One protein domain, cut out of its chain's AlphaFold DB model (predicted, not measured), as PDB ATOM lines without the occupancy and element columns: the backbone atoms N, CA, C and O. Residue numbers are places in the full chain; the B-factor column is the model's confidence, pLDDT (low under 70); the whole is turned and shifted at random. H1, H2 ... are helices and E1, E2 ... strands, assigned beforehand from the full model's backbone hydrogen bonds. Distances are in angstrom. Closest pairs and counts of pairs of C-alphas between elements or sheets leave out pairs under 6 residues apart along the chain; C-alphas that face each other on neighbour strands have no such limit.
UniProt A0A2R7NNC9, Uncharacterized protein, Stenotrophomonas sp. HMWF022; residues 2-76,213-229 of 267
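Overview. This is residues 2 to 76 and 213 to 229 of the 267 residues of an uncharacterized protein of Stenotrophomonas sp. HMWF022 (UniProt A0A2R7NNC9). This model has little regular structure: loops gather about a small two-stranded parallel ribbon, E1 and E2, with one helix, H1, near E1. Loop residues 2 to 22 lie on one side of these elements; loops 47 to 61 and 213 to 229, tied by short pairings, lie on the other. The printed part has 92 residues, 25 of them in H1, E1 and E2, in that order; the class is mixed. It is compact, with a radius of gyration of the C-alphas of 13.5 A and spans of 43 by 32 by 20 A.

Along the chain. Find E1, residues 40 to 46, from C-alpha 40 at (-2.992, 45.995, -0.148), 18.6 A long. E2, residues 62 to 68, is also 18.6 A and ends at (-22.729, 42.044, 0.251). H1, residues 23 to 33, runs 15.4 A.

Arrangement. Look at N 42 and O 63, 2.9 A apart: E1 and E2 are parallel at 24 degrees. H1 is near E1 and apart from E2; its O i to N i+4 pairs are all within hydrogen-bond range.

Size, cuts and confidence. Residues 77 to 212 are cut out, leaving 11.3 A between C-alphas 76 and 213. E1 to E2 is a long link. Confidence is under 70 at 18 to 21, 52 to 53, 70 to 76 and 213 to 215.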
ATOM      1  N   TRP A   2      -6.557  52.360  -8.073       87.56
ATOM      2  CA  TRP A   2      -7.593  51.328  -8.050       87.56
ATOM      3  C   TRP A   2      -7.518  50.506  -9.331       87.56
ATOM      4  O   TRP A   2      -7.583  51.058 -10.429       87.56
ATOM      5  N   HIS A   3      -7.404  49.190  -9.180       88.75
ATOM      6  CA  HIS A   3      -7.245  48.262 -10.292       88.75
ATOM      7  C   HIS A   3      -8.269  47.137 -10.199       88.75
ATOM      8  O   HIS A   3      -8.603  46.673  -9.107       88.75
ATOM      9  N   TRP A   4      -8.739  46.673 -11.354       87.75
ATOM     10  CA  TRP A   4      -9.502  45.438 -11.434       87.75
ATOM     11  C   TRP A   4      -8.597  44.248 -11.126       87.75
ATOM     12  O   TRP A   4      -7.470  44.160 -11.619       87.75
ATOM     13  N   LEU A   5      -9.114  43.294 -10.350       86.94
ATOM     14  CA  LEU A   5      -8.452  42.012 -10.144       86.94
ATOM     15  C   LEU A   5      -8.669  41.127 -11.381       86.94
ATOM     16  O   LEU A   5      -9.544  40.265 -11.402       86.94
ATOM     17  N   ALA A   6      -7.875  41.378 -12.417       84.94
ATOM     18  CA  ALA A   6      -7.876  40.674 -13.695       84.94
ATOM     19  C   ALA A   6      -6.442  40.590 -14.248       84.94
ATOM     20  O   ALA A   6      -5.574  41.326 -13.766       84.94
ATOM     21  N   PRO A   7      -6.169  39.733 -15.253       83.31
ATOM     22  CA  PRO A   7      -4.857  39.682 -15.893       83.31
ATOM     23  C   PRO A   7      -4.370  41.077 -16.312       83.31
ATOM     24  O   PRO A   7      -5.092  41.820 -16.976       83.31
ATOM     25  N   GLY A   8      -3.156  41.441 -15.895       82.94
ATOM     26  CA  GLY A   8      -2.555  42.750 -16.181       82.94
ATOM     27  C   GLY A   8      -3.039  43.919 -15.311       82.94
ATOM     28  O   GLY A   8      -2.595  45.038 -15.546       82.94
ATOM     29  N   PHE A   9      -3.912  43.683 -14.322       86.12
ATOM     30  CA  PHE A   9      -4.415  44.676 -13.355       86.12
ATOM     31  C   PHE A   9      -4.808  46.022 -13.991       86.12
ATOM     32  O   PHE A   9      -4.233  47.062 -13.651       86.12
ATOM     33  N   PRO A  10      -5.773  46.049 -14.929       88.38
ATOM     34  CA  PRO A  10      -6.164  47.292 -15.578       88.38
ATOM     35  C   PRO A  10      -6.773  48.276 -14.563       88.38
ATOM     36  O   PRO A  10      -7.393  47.848 -13.583       88.38
ATOM     37  N   PRO A  11      -6.613  49.595 -14.772       89.12
ATOM     38  CA  PRO A  11      -7.221  50.607 -13.917       89.12
ATOM     39  C   PRO A  11      -8.747  50.475 -13.909       89.12
ATOM     40  O   PRO A  11      -9.350  50.054 -14.899       89.12
ATOM     41  N   ILE A  12      -9.376  50.864 -12.797       87.25
ATOM     42  CA  ILE A  12     -10.825  50.703 -12.593       87.25
ATOM     43  C   ILE A  12     -11.688  51.480 -13.604       87.25
ATOM     44  O   ILE A  12     -12.842  51.123 -13.825       87.25
ATOM     45  N   ASP A  13     -11.115  52.496 -14.258       87.00
ATOM     46  CA  ASP A  13     -11.772  53.291 -15.303       87.00
ATOM     47  C   ASP A  13     -12.018  52.497 -16.602       87.00
ATOM     48  O   ASP A  13     -12.755  52.944 -17.483       87.00
ATOM     49  N   GLN A  14     -11.405  51.319 -16.742       83.12
ATOM     50  CA  GLN A  14     -11.676  50.393 -17.840       83.12
ATOM     51  C   GLN A  14     -12.903  49.520 -17.535       83.12
ATOM     52  O   GLN A  14     -13.196  49.247 -16.368       83.12
ATOM     53  N   PRO A  15     -13.630  49.048 -18.566       78.62
ATOM     54  CA  PRO A  15     -14.749  48.134 -18.366       78.62
ATOM     55  C   PRO A  15     -14.298  46.870 -17.628       78.62
ATOM     56  O   PRO A  15     -13.185  46.387 -17.832       78.62
ATOM     57  N   THR A  16     -15.182  46.327 -16.786       75.62
ATOM     58  CA  THR A  16     -14.900  45.132 -15.987       75.62
ATOM     59  C   THR A  16     -14.433  43.981 -16.888       75.62
ATOM     60  O   THR A  16     -15.185  43.558 -17.773       75.62
ATOM     61  N   PRO A  17     -13.212  43.458 -16.684       76.31
ATOM     62  CA  PRO A  17     -12.687  42.369 -17.498       76.31
ATOM     63  C   PRO A  17     -13.525  41.094 -17.334       76.31
ATOM     64  O   PRO A  17     -13.921  40.743 -16.224       76.31
ATOM     65  N   MET A  18     -13.785  40.390 -18.438       59.25
ATOM     66  CA  MET A  18     -14.542  39.126 -18.437       59.25
ATOM     67  C   MET A  18     -13.652  37.885 -18.240       59.25
ATOM     68  O   MET A  18     -14.168  36.767 -18.181       59.25
ATOM     69  N   ASP A  19     -12.331  38.062 -18.162       62.09
ATOM     70  CA  ASP A  19     -11.379  36.952 -18.158       62.09
ATOM     71  C   ASP A  19     -11.327  36.203 -16.822       62.09
ATOM     72  O   ASP A  19     -11.184  36.771 -15.739       62.09
ATOM     73  N   ALA A  20     -11.403  34.877 -16.930       57.72
ATOM     74  CA  ALA A  20     -11.591  33.945 -15.825       57.72
ATOM     75  C   ALA A  20     -10.269  33.449 -15.209       57.72
ATOM     76  O   ALA A  20     -10.064  32.243 -15.053       57.72
ATOM     77  N   ALA A  21      -9.356  34.355 -14.854       69.44
ATOM     78  CA  ALA A  21      -8.231  33.976 -14.001       69.44
ATOM     79  C   ALA A  21      -8.719  33.750 -12.560       69.44
ATOM     80  O   ALA A  21      -9.609  34.443 -12.065       69.44
ATOM     81  N   SER A  22      -8.162  32.750 -11.875       79.12
ATOM     82  CA  SER A  22      -8.555  32.464 -10.498       79.12
ATOM     83  C   SER A  22      -8.067  33.580  -9.565       79.12
ATOM     84  O   SER A  22      -6.897  33.968  -9.592       79.12
ATOM     85  N   LEU A  23      -8.960  34.077  -8.700       82.94
ATOM     86  CA  LEU A  23      -8.658  35.110  -7.697       82.94
ATOM     87  C   LEU A  23      -7.384  34.809  -6.875       82.94
ATOM     88  O   LEU A  23      -6.567  35.718  -6.715       82.94
ATOM     89  N   PRO A  24      -7.138  33.561  -6.409       84.88
ATOM     90  CA  PRO A  24      -5.909  33.218  -5.694       84.88
ATOM     91  C   PRO A  24      -4.633  33.446  -6.512       84.88
ATOM     92  O   PRO A  24      -3.619  33.865  -5.958       84.88
ATOM     93  N   SER A  25      -4.670  33.178  -7.819       85.62
ATOM     94  CA  SER A  25      -3.511  33.356  -8.698       85.62
ATOM     95  C   SER A  25      -3.200  34.832  -8.914       85.62
ATOM     96  O   SER A  25      -2.047  35.225  -8.770       85.62
ATOM     97  N   LEU A  26      -4.222  35.657  -9.166       88.88
ATOM     98  CA  LEU A  26      -4.048  37.100  -9.353       88.88
ATOM     99  C   LEU A  26      -3.525  37.779  -8.084       88.88
ATOM    100  O   LEU A  26      -2.628  38.610  -8.144       88.88
ATOM    101  N   LEU A  27      -4.020  37.393  -6.907       89.38
ATOM    102  CA  LEU A  27      -3.508  37.950  -5.654       89.38
ATOM    103  C   LEU A  27      -2.056  37.538  -5.371       89.38
ATOM    104  O   LEU A  27      -1.298  38.352  -4.850       89.38
ATOM    105  N   ARG A  28      -1.640  36.316  -5.740       87.69
ATOM    106  CA  ARG A  28      -0.226  35.902  -5.653       87.69
ATOM    107  C   ARG A  28       0.659  36.658  -6.632       87.69
ATOM    108  O   ARG A  28       1.769  37.034  -6.274       87.69
ATOM    109  N   GLU A  29       0.179  36.867  -7.852       88.69
ATOM    110  CA  GLU A  29       0.890  37.652  -8.856       88.69
ATOM    111  C   GLU A  29       1.096  39.093  -8.370       88.69
ATOM    112  O   GLU A  29       2.220  39.593  -8.393       88.69
ATOM    113  N   LEU A  30       0.045  39.720  -7.836       88.62
ATOM    114  CA  LEU A  30       0.121  41.069  -7.284       88.62
ATOM    115  C   LEU A  30       1.071  41.139  -6.078       88.62
ATOM    116  O   LEU A  30       1.882  42.056  -5.974       88.62
ATOM    117  N   ASP A  31       1.016  40.149  -5.184       88.19
ATOM    118  CA  ASP A  31       1.914  40.057  -4.029       88.19
ATOM    119  C   ASP A  31       3.390  39.940  -4.432       88.19
ATOM    120  O   ASP A  31       4.245  40.517  -3.761       88.19
ATOM    121  N   ALA A  32       3.679  39.247  -5.539       86.12
ATOM    122  CA  ALA A  32       5.023  39.102  -6.093       86.12
ATOM    123  C   ALA A  32       5.521  40.350  -6.848       86.12
ATOM    124  O   ALA A  32       6.725  40.603  -6.867       86.12
ATOM    125  N   GLN A  33       4.626  41.117  -7.480       86.62
ATOM    126  CA  GLN A  33       4.981  42.315  -8.255       86.62
ATOM    127  C   GLN A  33       5.138  43.569  -7.388       86.62
ATOM    128  O   GLN A  33       5.917  44.463  -7.724       86.62
ATOM    129  N   LEU A  34       4.402  43.661  -6.277       86.19
ATOM    130  CA  LEU A  34       4.419  44.844  -5.425       86.19
ATOM    131  C   LEU A  34       5.672  44.896  -4.535       86.19
ATOM    132  O   LEU A  34       6.033  43.886  -3.923       86.19
ATOM    133  N   PRO A  35       6.279  46.083  -4.340       84.75
ATOM    134  CA  PRO A  35       7.363  46.265  -3.383       84.75
ATOM    135  C   PRO A  35       7.013  45.758  -1.978       84.75
ATOM    136  O   PRO A  35       5.850  45.762  -1.548       84.75
ATOM    137  N   ALA A  36       8.039  45.327  -1.240       80.50
ATOM    138  CA  ALA A  36       7.875  44.905   0.144       80.50
ATOM    139  C   ALA A  36       7.327  46.068   0.990       80.50
ATOM    140  O   ALA A  36       7.836  47.186   0.929       80.50
ATOM    141  N   GLY A  37       6.286  45.800   1.781       77.62
ATOM    142  CA  GLY A  37       5.657  46.799   2.652       77.62
ATOM    143  C   GLY A  37       4.542  47.632   2.010       77.62
ATOM    144  O   GLY A  37       3.889  48.386   2.725       77.62
ATOM    145  N   THR A  38       4.258  47.488   0.710       85.38
ATOM    146  CA  THR A  38       3.071  48.123   0.108       85.38
ATOM    147  C   THR A  38       1.799  47.512   0.699       85.38
ATOM    148  O   THR A  38       1.591  46.299   0.583       85.38
ATOM    149  N   ALA A  39       0.956  48.344   1.321       87.38
ATOM    150  CA  ALA A  39      -0.346  47.936   1.842       87.38
ATOM    151  C   ALA A  39      -1.301  47.577   0.695       87.38
ATOM    152  O   ALA A  39      -1.358  48.286  -0.309       87.38
ATOM    153  N   LEU A  40      -2.050  46.485   0.855       89.69
ATOM    154  CA  LEU A  40      -2.992  45.995  -0.148       89.69
ATOM    155  C   LEU A  40      -4.401  45.932   0.443       89.69
ATOM    156  O   LEU A  40      -4.615  45.278   1.463       89.69
ATOM    157  N   THR A  41      -5.358  46.572  -0.223       91.94
ATOM    158  CA  THR A  41      -6.785  46.504   0.108       91.94
ATOM    159  C   THR A  41      -7.516  45.799  -1.024       91.94
ATOM    160  O   THR A  41      -7.388  46.191  -2.180       91.94
ATOM    161  N   VAL A  42      -8.267  44.743  -0.705       91.50
ATOM    162  CA  VAL A  42      -8.983  43.928  -1.695       91.50
ATOM    163  C   VAL A  42     -10.466  43.940  -1.373       91.50
ATOM    164  O   VAL A  42     -10.882  43.559  -0.279       91.50
ATOM    165  N   HIS A  43     -11.254  44.368  -2.353       91.25
ATOM    166  CA  HIS A  43     -12.705  44.420  -2.278       91.25
ATOM    167  C   HIS A  43     -13.271  43.192  -2.980       91.25
ATOM    168  O   HIS A  43     -12.971  42.960  -4.151       91.25
ATOM    169  N   VAL A  44     -14.071  42.401  -2.272       89.88
ATOM    170  CA  VAL A  44     -14.630  41.153  -2.806       89.88
ATOM    171  C   VAL A  44     -16.132  41.058  -2.582       89.88
ATOM    172  O   VAL A  44     -16.632  41.626  -1.611       89.88
ATOM    173  N   PRO A  45     -16.867  40.331  -3.438       87.94
ATOM    174  CA  PRO A  45     -18.263  40.019  -3.170       87.94
ATOM    175  C   PRO A  45     -18.398  39.017  -2.015       87.94
ATOM    176  O   PRO A  45     -17.553  38.139  -1.834       87.94
ATOM    177  N   ASP A  46     -19.497  39.132  -1.276       83.75
ATOM    178  CA  ASP A  46     -19.927  38.194  -0.241       83.75
ATOM    179  C   ASP A  46     -21.349  37.696  -0.563       83.75
ATOM    180  O   ASP A  46     -22.273  38.520  -0.589       83.75
ATOM    181  N   PRO A  47     -21.552  36.394  -0.858       85.00
ATOM    182  CA  PRO A  47     -20.579  35.295  -0.775       85.00
ATOM    183  C   PRO A  47     -19.513  35.296  -1.888       85.00
ATOM    184  O   PRO A  47     -19.789  35.639  -3.039       85.00
ATOM    185  N   LEU A  48     -18.298  34.850  -1.544       83.25
ATOM    186  CA  LEU A  48     -17.118  34.839  -2.416       83.25
ATOM    187  C   LEU A  48     -17.146  33.654  -3.397       83.25
ATOM    188  O   LEU A  48     -17.160  32.503  -2.946       83.25
ATOM    189  N   PRO A  49     -17.130  33.888  -4.726       78.56
ATOM    190  CA  PRO A  49     -17.152  32.817  -5.707       78.56
ATOM    191  C   PRO A  49     -15.782  32.170  -5.949       78.56
ATOM    192  O   PRO A  49     -14.736  32.775  -5.733       78.56
ATOM    193  N   GLY A  50     -15.791  30.953  -6.500       72.88
ATOM    194  CA  GLY A  50     -14.589  30.325  -7.070       72.88
ATOM    195  C   GLY A  50     -13.582  29.813  -6.040       72.88
ATOM    196  O   GLY A  50     -12.400  29.688  -6.348       72.88
ATOM    197  N   LEU A  51     -14.053  29.522  -4.829       74.62
ATOM    198  CA  LEU A  51     -13.251  28.959  -3.750       74.62
ATOM    199  C   LEU A  51     -12.842  27.505  -4.033       74.62
ATOM    200  O   LEU A  51     -13.617  26.720  -4.579       74.62
ATOM    201  N   ASP A  52     -11.629  27.148  -3.618       69.62
ATOM    202  CA  ASP A  52     -11.059  25.794  -3.694       69.62
ATOM    203  C   ASP A  52     -10.970  25.103  -2.316       69.62
ATOM    204  O   ASP A  52     -10.519  23.963  -2.211       69.62
ATOM    205  N   GLY A  53     -11.447  25.775  -1.263       69.69
ATOM    206  CA  GLY A  53     -11.466  25.283   0.116       69.69
ATOM    207  C   GLY A  53     -10.225  25.631   0.944       69.69
ATOM    208  O   GLY A  53     -10.248  25.413   2.154       69.69
ATOM    209  N   ALA A  54      -9.171  26.208   0.354       79.31
ATOM    210  CA  ALA A  54      -7.988  26.660   1.088       79.31
ATOM    211  C   ALA A  54      -8.004  28.184   1.317       79.31
ATOM    212  O   ALA A  54      -8.490  28.955   0.490       79.31
ATOM    213  N   ARG A  55      -7.446  28.645   2.447       86.19
ATOM    214  CA  ARG A  55      -7.180  30.080   2.661       86.19
ATOM    215  C   ARG A  55      -5.906  30.473   1.925       86.19
ATOM    216  O   ARG A  55      -4.881  29.797   2.041       86.19
ATOM    217  N   LEU A  56      -5.964  31.578   1.191       87.06
ATOM    218  CA  LEU A  56      -4.811  32.106   0.475       87.06
ATOM    219  C   LEU A  56      -3.727  32.557   1.463       87.06
ATOM    220  O   LEU A  56      -4.032  33.174   2.477       87.06
ATOM    221  N   GLN A  57      -2.465  32.270   1.155       90.50
ATOM    222  CA  GLN A  57      -1.308  32.758   1.906       90.50
ATOM    223  C   GLN A  57      -0.559  33.800   1.074       90.50
ATOM    224  O   GLN A  57      -0.237  33.519  -0.082       90.50
ATOM    225  N   LEU A  58      -0.289  34.968   1.660       89.69
ATOM    226  CA  LEU A  58       0.417  36.089   1.029       89.69
ATOM    227  C   LEU A  58       1.566  36.572   1.922       89.69
ATOM    228  O   LEU A  58       1.526  36.406   3.144       89.69
ATOM    229  N   SER A  59       2.588  37.183   1.323       87.69
ATOM    230  CA  SER A  59       3.747  37.712   2.059       87.69
ATOM    231  C   SER A  59       3.429  38.974   2.872       87.69
ATOM    232  O   SER A  59       4.166  39.328   3.800       87.69
ATOM    233  N   ARG A  60       2.307  39.633   2.563       88.12
ATOM    234  CA  ARG A  60       1.835  40.868   3.201       88.12
ATOM    235  C   ARG A  60       0.462  40.714   3.848       88.12
ATOM    236  O   ARG A  60      -0.304  39.808   3.528       88.12
ATOM    237  N   GLU A  61       0.152  41.637   4.753       87.19
ATOM    238  CA  GLU A  61      -1.202  41.776   5.290       87.19
ATOM    239  C   GLU A  61      -2.107  42.430   4.250       87.19
ATOM    240  O   GLU A  61      -1.725  43.406   3.599       87.19
ATOM    241  N   VAL A  62      -3.310  41.876   4.100       90.44
ATOM    242  CA  VAL A  62      -4.311  42.361   3.153       90.44
ATOM    243  C   VAL A  62      -5.524  42.860   3.917       90.44
ATOM    244  O   VAL A  62      -6.137  42.121   4.685       90.44
ATOM    245  N   GLN A  63      -5.899  44.113   3.671       92.00
ATOM    246  CA  GLN A  63      -7.162  44.666   4.134       92.00
ATOM    247  C   GLN A  63      -8.288  44.086   3.281       92.00
ATOM    248  O   GLN A  63      -8.541  44.523   2.158       92.00
ATOM    249  N   TRP A  64      -8.937  43.062   3.814       92.94
ATOM    250  CA  TRP A  64     -10.019  42.359   3.148       92.94
ATOM    251  C   TRP A  64     -11.352  43.064   3.399       92.94
ATOM    252  O   TRP A  64     -11.778  43.184   4.547       92.94
ATOM    253  N   GLN A  65     -12.008  43.538   2.338       93.25
ATOM    254  CA  GLN A  65     -13.276  44.266   2.418       93.25
ATOM    255  C   GLN A  65     -14.386  43.518   1.665       93.25
ATOM    256  O   GLN A  65     -14.536  43.692   0.454       93.25
ATOM    257  N   PRO A  66     -15.170  42.678   2.363       91.19
ATOM    258  CA  PRO A  66     -16.357  42.043   1.804       91.19
ATOM    259  C   PRO A  66     -17.478  43.046   1.533       91.19
ATOM    260  O   PRO A  66     -17.806  43.862   2.397       91.19
ATOM    261  N   HIS A  67     -18.108  42.932   0.368       88.69
ATOM    262  CA  HIS A  67     -19.292  43.689  -0.026       88.69
ATOM    263  C   HIS A  67     -20.434  42.720  -0.289       88.69
ATOM    264  O   HIS A  67     -20.313  41.836  -1.138       88.69
ATOM    265  N   THR A  68     -21.546  42.887   0.429       84.81
ATOM    266  CA  THR A  68     -22.729  42.044   0.251       84.81
ATOM    267  C   THR A  68     -23.190  42.107  -1.198       84.81
ATOM    268  O   THR A  68     -23.564  43.169  -1.699       84.81
ATOM    269  N   LEU A  69     -23.196  40.958  -1.863       77.88
ATOM    270  CA  LEU A  69     -23.734  40.812  -3.202       77.88
ATOM    271  C   LEU A  69     -24.893  39.825  -3.135       77.88
ATOM    272  O   LEU A  69     -24.771  38.736  -2.580       77.88
ATOM    273  N   ALA A  70     -26.037  40.203  -3.705       67.69
ATOM    274  CA  ALA A  70     -27.182  39.312  -3.809       67.69
ATOM    275  C   ALA A  70     -26.873  38.206  -4.830       67.69
ATOM    276  O   ALA A  70     -27.253  38.277  -5.996       67.69
ATOM    277  N   VAL A  71     -26.137  37.181  -4.406       61.28
ATOM    278  CA  VAL A  71     -25.894  35.998  -5.223       61.28
ATOM    279  C   VAL A  71     -27.129  35.113  -5.113       61.28
ATOM    280  O   VAL A  71     -27.351  34.452  -4.101       61.28
ATOM    281  N   THR A  72     -27.940  35.055  -6.170       55.31
ATOM    282  CA  THR A  72     -28.994  34.040  -6.304       55.31
ATOM    283  C   THR A  72     -28.363  32.695  -6.667       55.31
ATOM    284  O   THR A  72     -28.584  32.138  -7.741       55.31
ATOM    285  N   ALA A  73     -27.521  32.155  -5.790       51.88
ATOM    286  CA  ALA A  73     -27.112  30.770  -5.904       51.88
ATOM    287  C   ALA A  73     -28.218  29.928  -5.291       51.88
ATOM    288  O   ALA A  73     -28.288  29.756  -4.077       51.88
ATOM    289  N   ALA A  74     -29.108  29.424  -6.144       46.38
ATOM    290  CA  ALA A  74     -30.038  28.397  -5.721       46.38
ATOM    291  C   ALA A  74     -29.208  27.244  -5.128       46.38
ATOM    292  O   ALA A  74     -28.351  26.705  -5.846       46.38
ATOM    293  N   PRO A  75     -29.408  26.866  -3.851       48.09
ATOM    294  CA  PRO A  75     -28.808  25.655  -3.330       48.09
ATOM    295  C   PRO A  75     -29.272  24.524  -4.243       48.09
ATOM    296  O   PRO A  75     -30.460  24.212  -4.325       48.09
ATOM    297  N   ARG A  76     -28.341  23.948  -5.008       50.72
ATOM    298  CA  ARG A  76     -28.632  22.743  -5.776       50.72
ATOM    299  C   ARG A  76     -28.677  21.612  -4.770       50.72
ATOM    300  O   ARG A  76     -27.672  20.951  -4.529       50.72
ATOM    301  N   THR A 213     -18.321  21.161  -6.329       54.56
ATOM    302  CA  THR A 213     -17.303  22.083  -5.816       54.56
ATOM    303  C   THR A 213     -18.046  23.194  -5.071       54.56
ATOM    304  O   THR A 213     -18.917  23.811  -5.701       54.56
ATOM    305  N   PRO A 214     -17.794  23.429  -3.774       55.78
ATOM    306  CA  PRO A 214     -18.386  24.556  -3.072       55.78
ATOM    307  C   PRO A 214     -17.855  25.820  -3.741       55.78
ATOM    308  O   PRO A 214     -16.717  26.218  -3.544       55.78
ATOM    309  N   ARG A 215     -18.659  26.406  -4.628       65.06
ATOM    310  CA  ARG A 215     -18.247  27.582  -5.399       65.06
ATOM    311  C   ARG A 215     -18.476  28.875  -4.639       65.06
ATOM    312  O   ARG A 215     -18.190  29.906  -5.223       65.06
ATOM    313  N   LEU A 216     -19.024  28.826  -3.425       74.12
ATOM    314  CA  LEU A 216     -19.399  29.982  -2.616       74.12
ATOM    315  C   LEU A 216     -19.088  29.711  -1.147       74.12
ATOM    316  O   LEU A 216     -19.321  28.603  -0.663       74.12
ATOM    317  N   GLY A 217     -18.601  30.733  -0.459       77.50
ATOM    318  CA  GLY A 217     -18.294  30.719   0.967       77.50
ATOM    319  C   GLY A 217     -18.301  32.140   1.516       77.50
ATOM    320  O   GLY A 217     -18.304  33.098   0.738       77.50
ATOM    321  N   ASP A 218     -18.333  32.270   2.842       84.69
ATOM    322  CA  ASP A 218     -18.272  33.571   3.513       84.69
ATOM    323  C   ASP A 218     -16.945  34.253   3.165       84.69
ATOM    324  O   ASP A 218     -15.862  33.707   3.392       84.69
ATOM    325  N   ALA A 219     -17.014  35.451   2.589       87.06
ATOM    326  CA  ALA A 219     -15.814  36.168   2.188       87.06
ATOM    327  C   ALA A 219     -14.857  36.420   3.370       87.06
ATOM    328  O   ALA A 219     -13.642  36.389   3.175       87.06
ATOM    329  N   ARG A 220     -15.362  36.640   4.592       87.25
ATOM    330  CA  ARG A 220     -14.546  36.880   5.798       87.25
ATOM    331  C   ARG A 220     -13.747  35.651   6.200       87.25
ATOM    332  O   ARG A 220     -12.571  35.777   6.541       87.25
ATOM    333  N   ASP A 221     -14.347  34.468   6.096       86.62
ATOM    334  CA  ASP A 221     -13.681  33.200   6.413       86.62
ATOM    335  C   ASP A 221     -12.574  32.842   5.421       86.62
ATOM    336  O   ASP A 221     -11.747  31.972   5.703       86.62
ATOM    337  N   HIS A 222     -12.525  33.523   4.279       87.44
ATOM    338  CA  HIS A 222     -11.522  33.328   3.237       87.44
ATOM    339  C   HIS A 222     -10.523  34.488   3.120       87.44
ATOM    340  O   HIS A 222      -9.765  34.538   2.149       87.44
ATOM    341  N   ALA A 223     -10.460  35.383   4.115       89.31
ATOM    342  CA  ALA A 223      -9.433  36.419   4.172       89.31
ATOM    343  C   ALA A 223      -8.011  35.803   4.117       89.31
ATOM    344  O   ALA A 223      -7.751  34.805   4.807       89.31
ATOM    345  N   PRO A 224      -7.081  36.365   3.312       90.12
ATOM    346  CA  PRO A 224      -5.728  35.837   3.197       90.12
ATOM    347  C   PRO A 224      -4.978  35.829   4.532       90.12
ATOM    348  O   PRO A 224      -5.051  36.775   5.315       90.12
ATOM    349  N   LEU A 225      -4.204  34.773   4.766       89.88
ATOM    350  CA  LEU A 225      -3.286  34.671   5.892       89.88
ATOM    351  C   LEU A 225      -1.923  35.243   5.503       89.88
ATOM    352  O   LEU A 225      -1.395  34.947   4.428       89.88
ATOM    353  N   ARG A 226      -1.314  36.007   6.411       88.12
ATOM    354  CA  ARG A 226       0.085  36.406   6.273       88.12
ATOM    355  C   ARG A 226       0.972  35.191   6.530       88.12
ATOM    356  O   ARG A 226       0.886  34.581   7.594       88.12
ATOM    357  N   ALA A 227       1.845  34.865   5.589       85.38
ATOM    358  CA  ALA A 227       2.826  33.800   5.743       85.38
ATOM    359  C   ALA A 227       4.200  34.265   5.259       85.38
ATOM    360  O   ALA A 227       4.318  35.068   4.335       85.38
ATOM    361  N   THR A 228       5.258  33.725   5.858       79.88
ATOM    362  CA  THR A 228       6.604  33.834   5.295       79.88
ATOM    363  C   THR A 228       6.687  32.917   4.084       79.88
ATOM    364  O   THR A 228       6.899  31.710   4.219       79.88
ATOM    365  N   LEU A 229       6.459  33.477   2.899       73.06
ATOM    366  CA  LEU A 229       6.605  32.739   1.654       73.06
ATOM    367  C   LEU A 229       8.098  32.526   1.352       73.06
ATOM    368  O   LEU A 229       8.917  33.392   1.680       73.06
TER     369      LEU A 229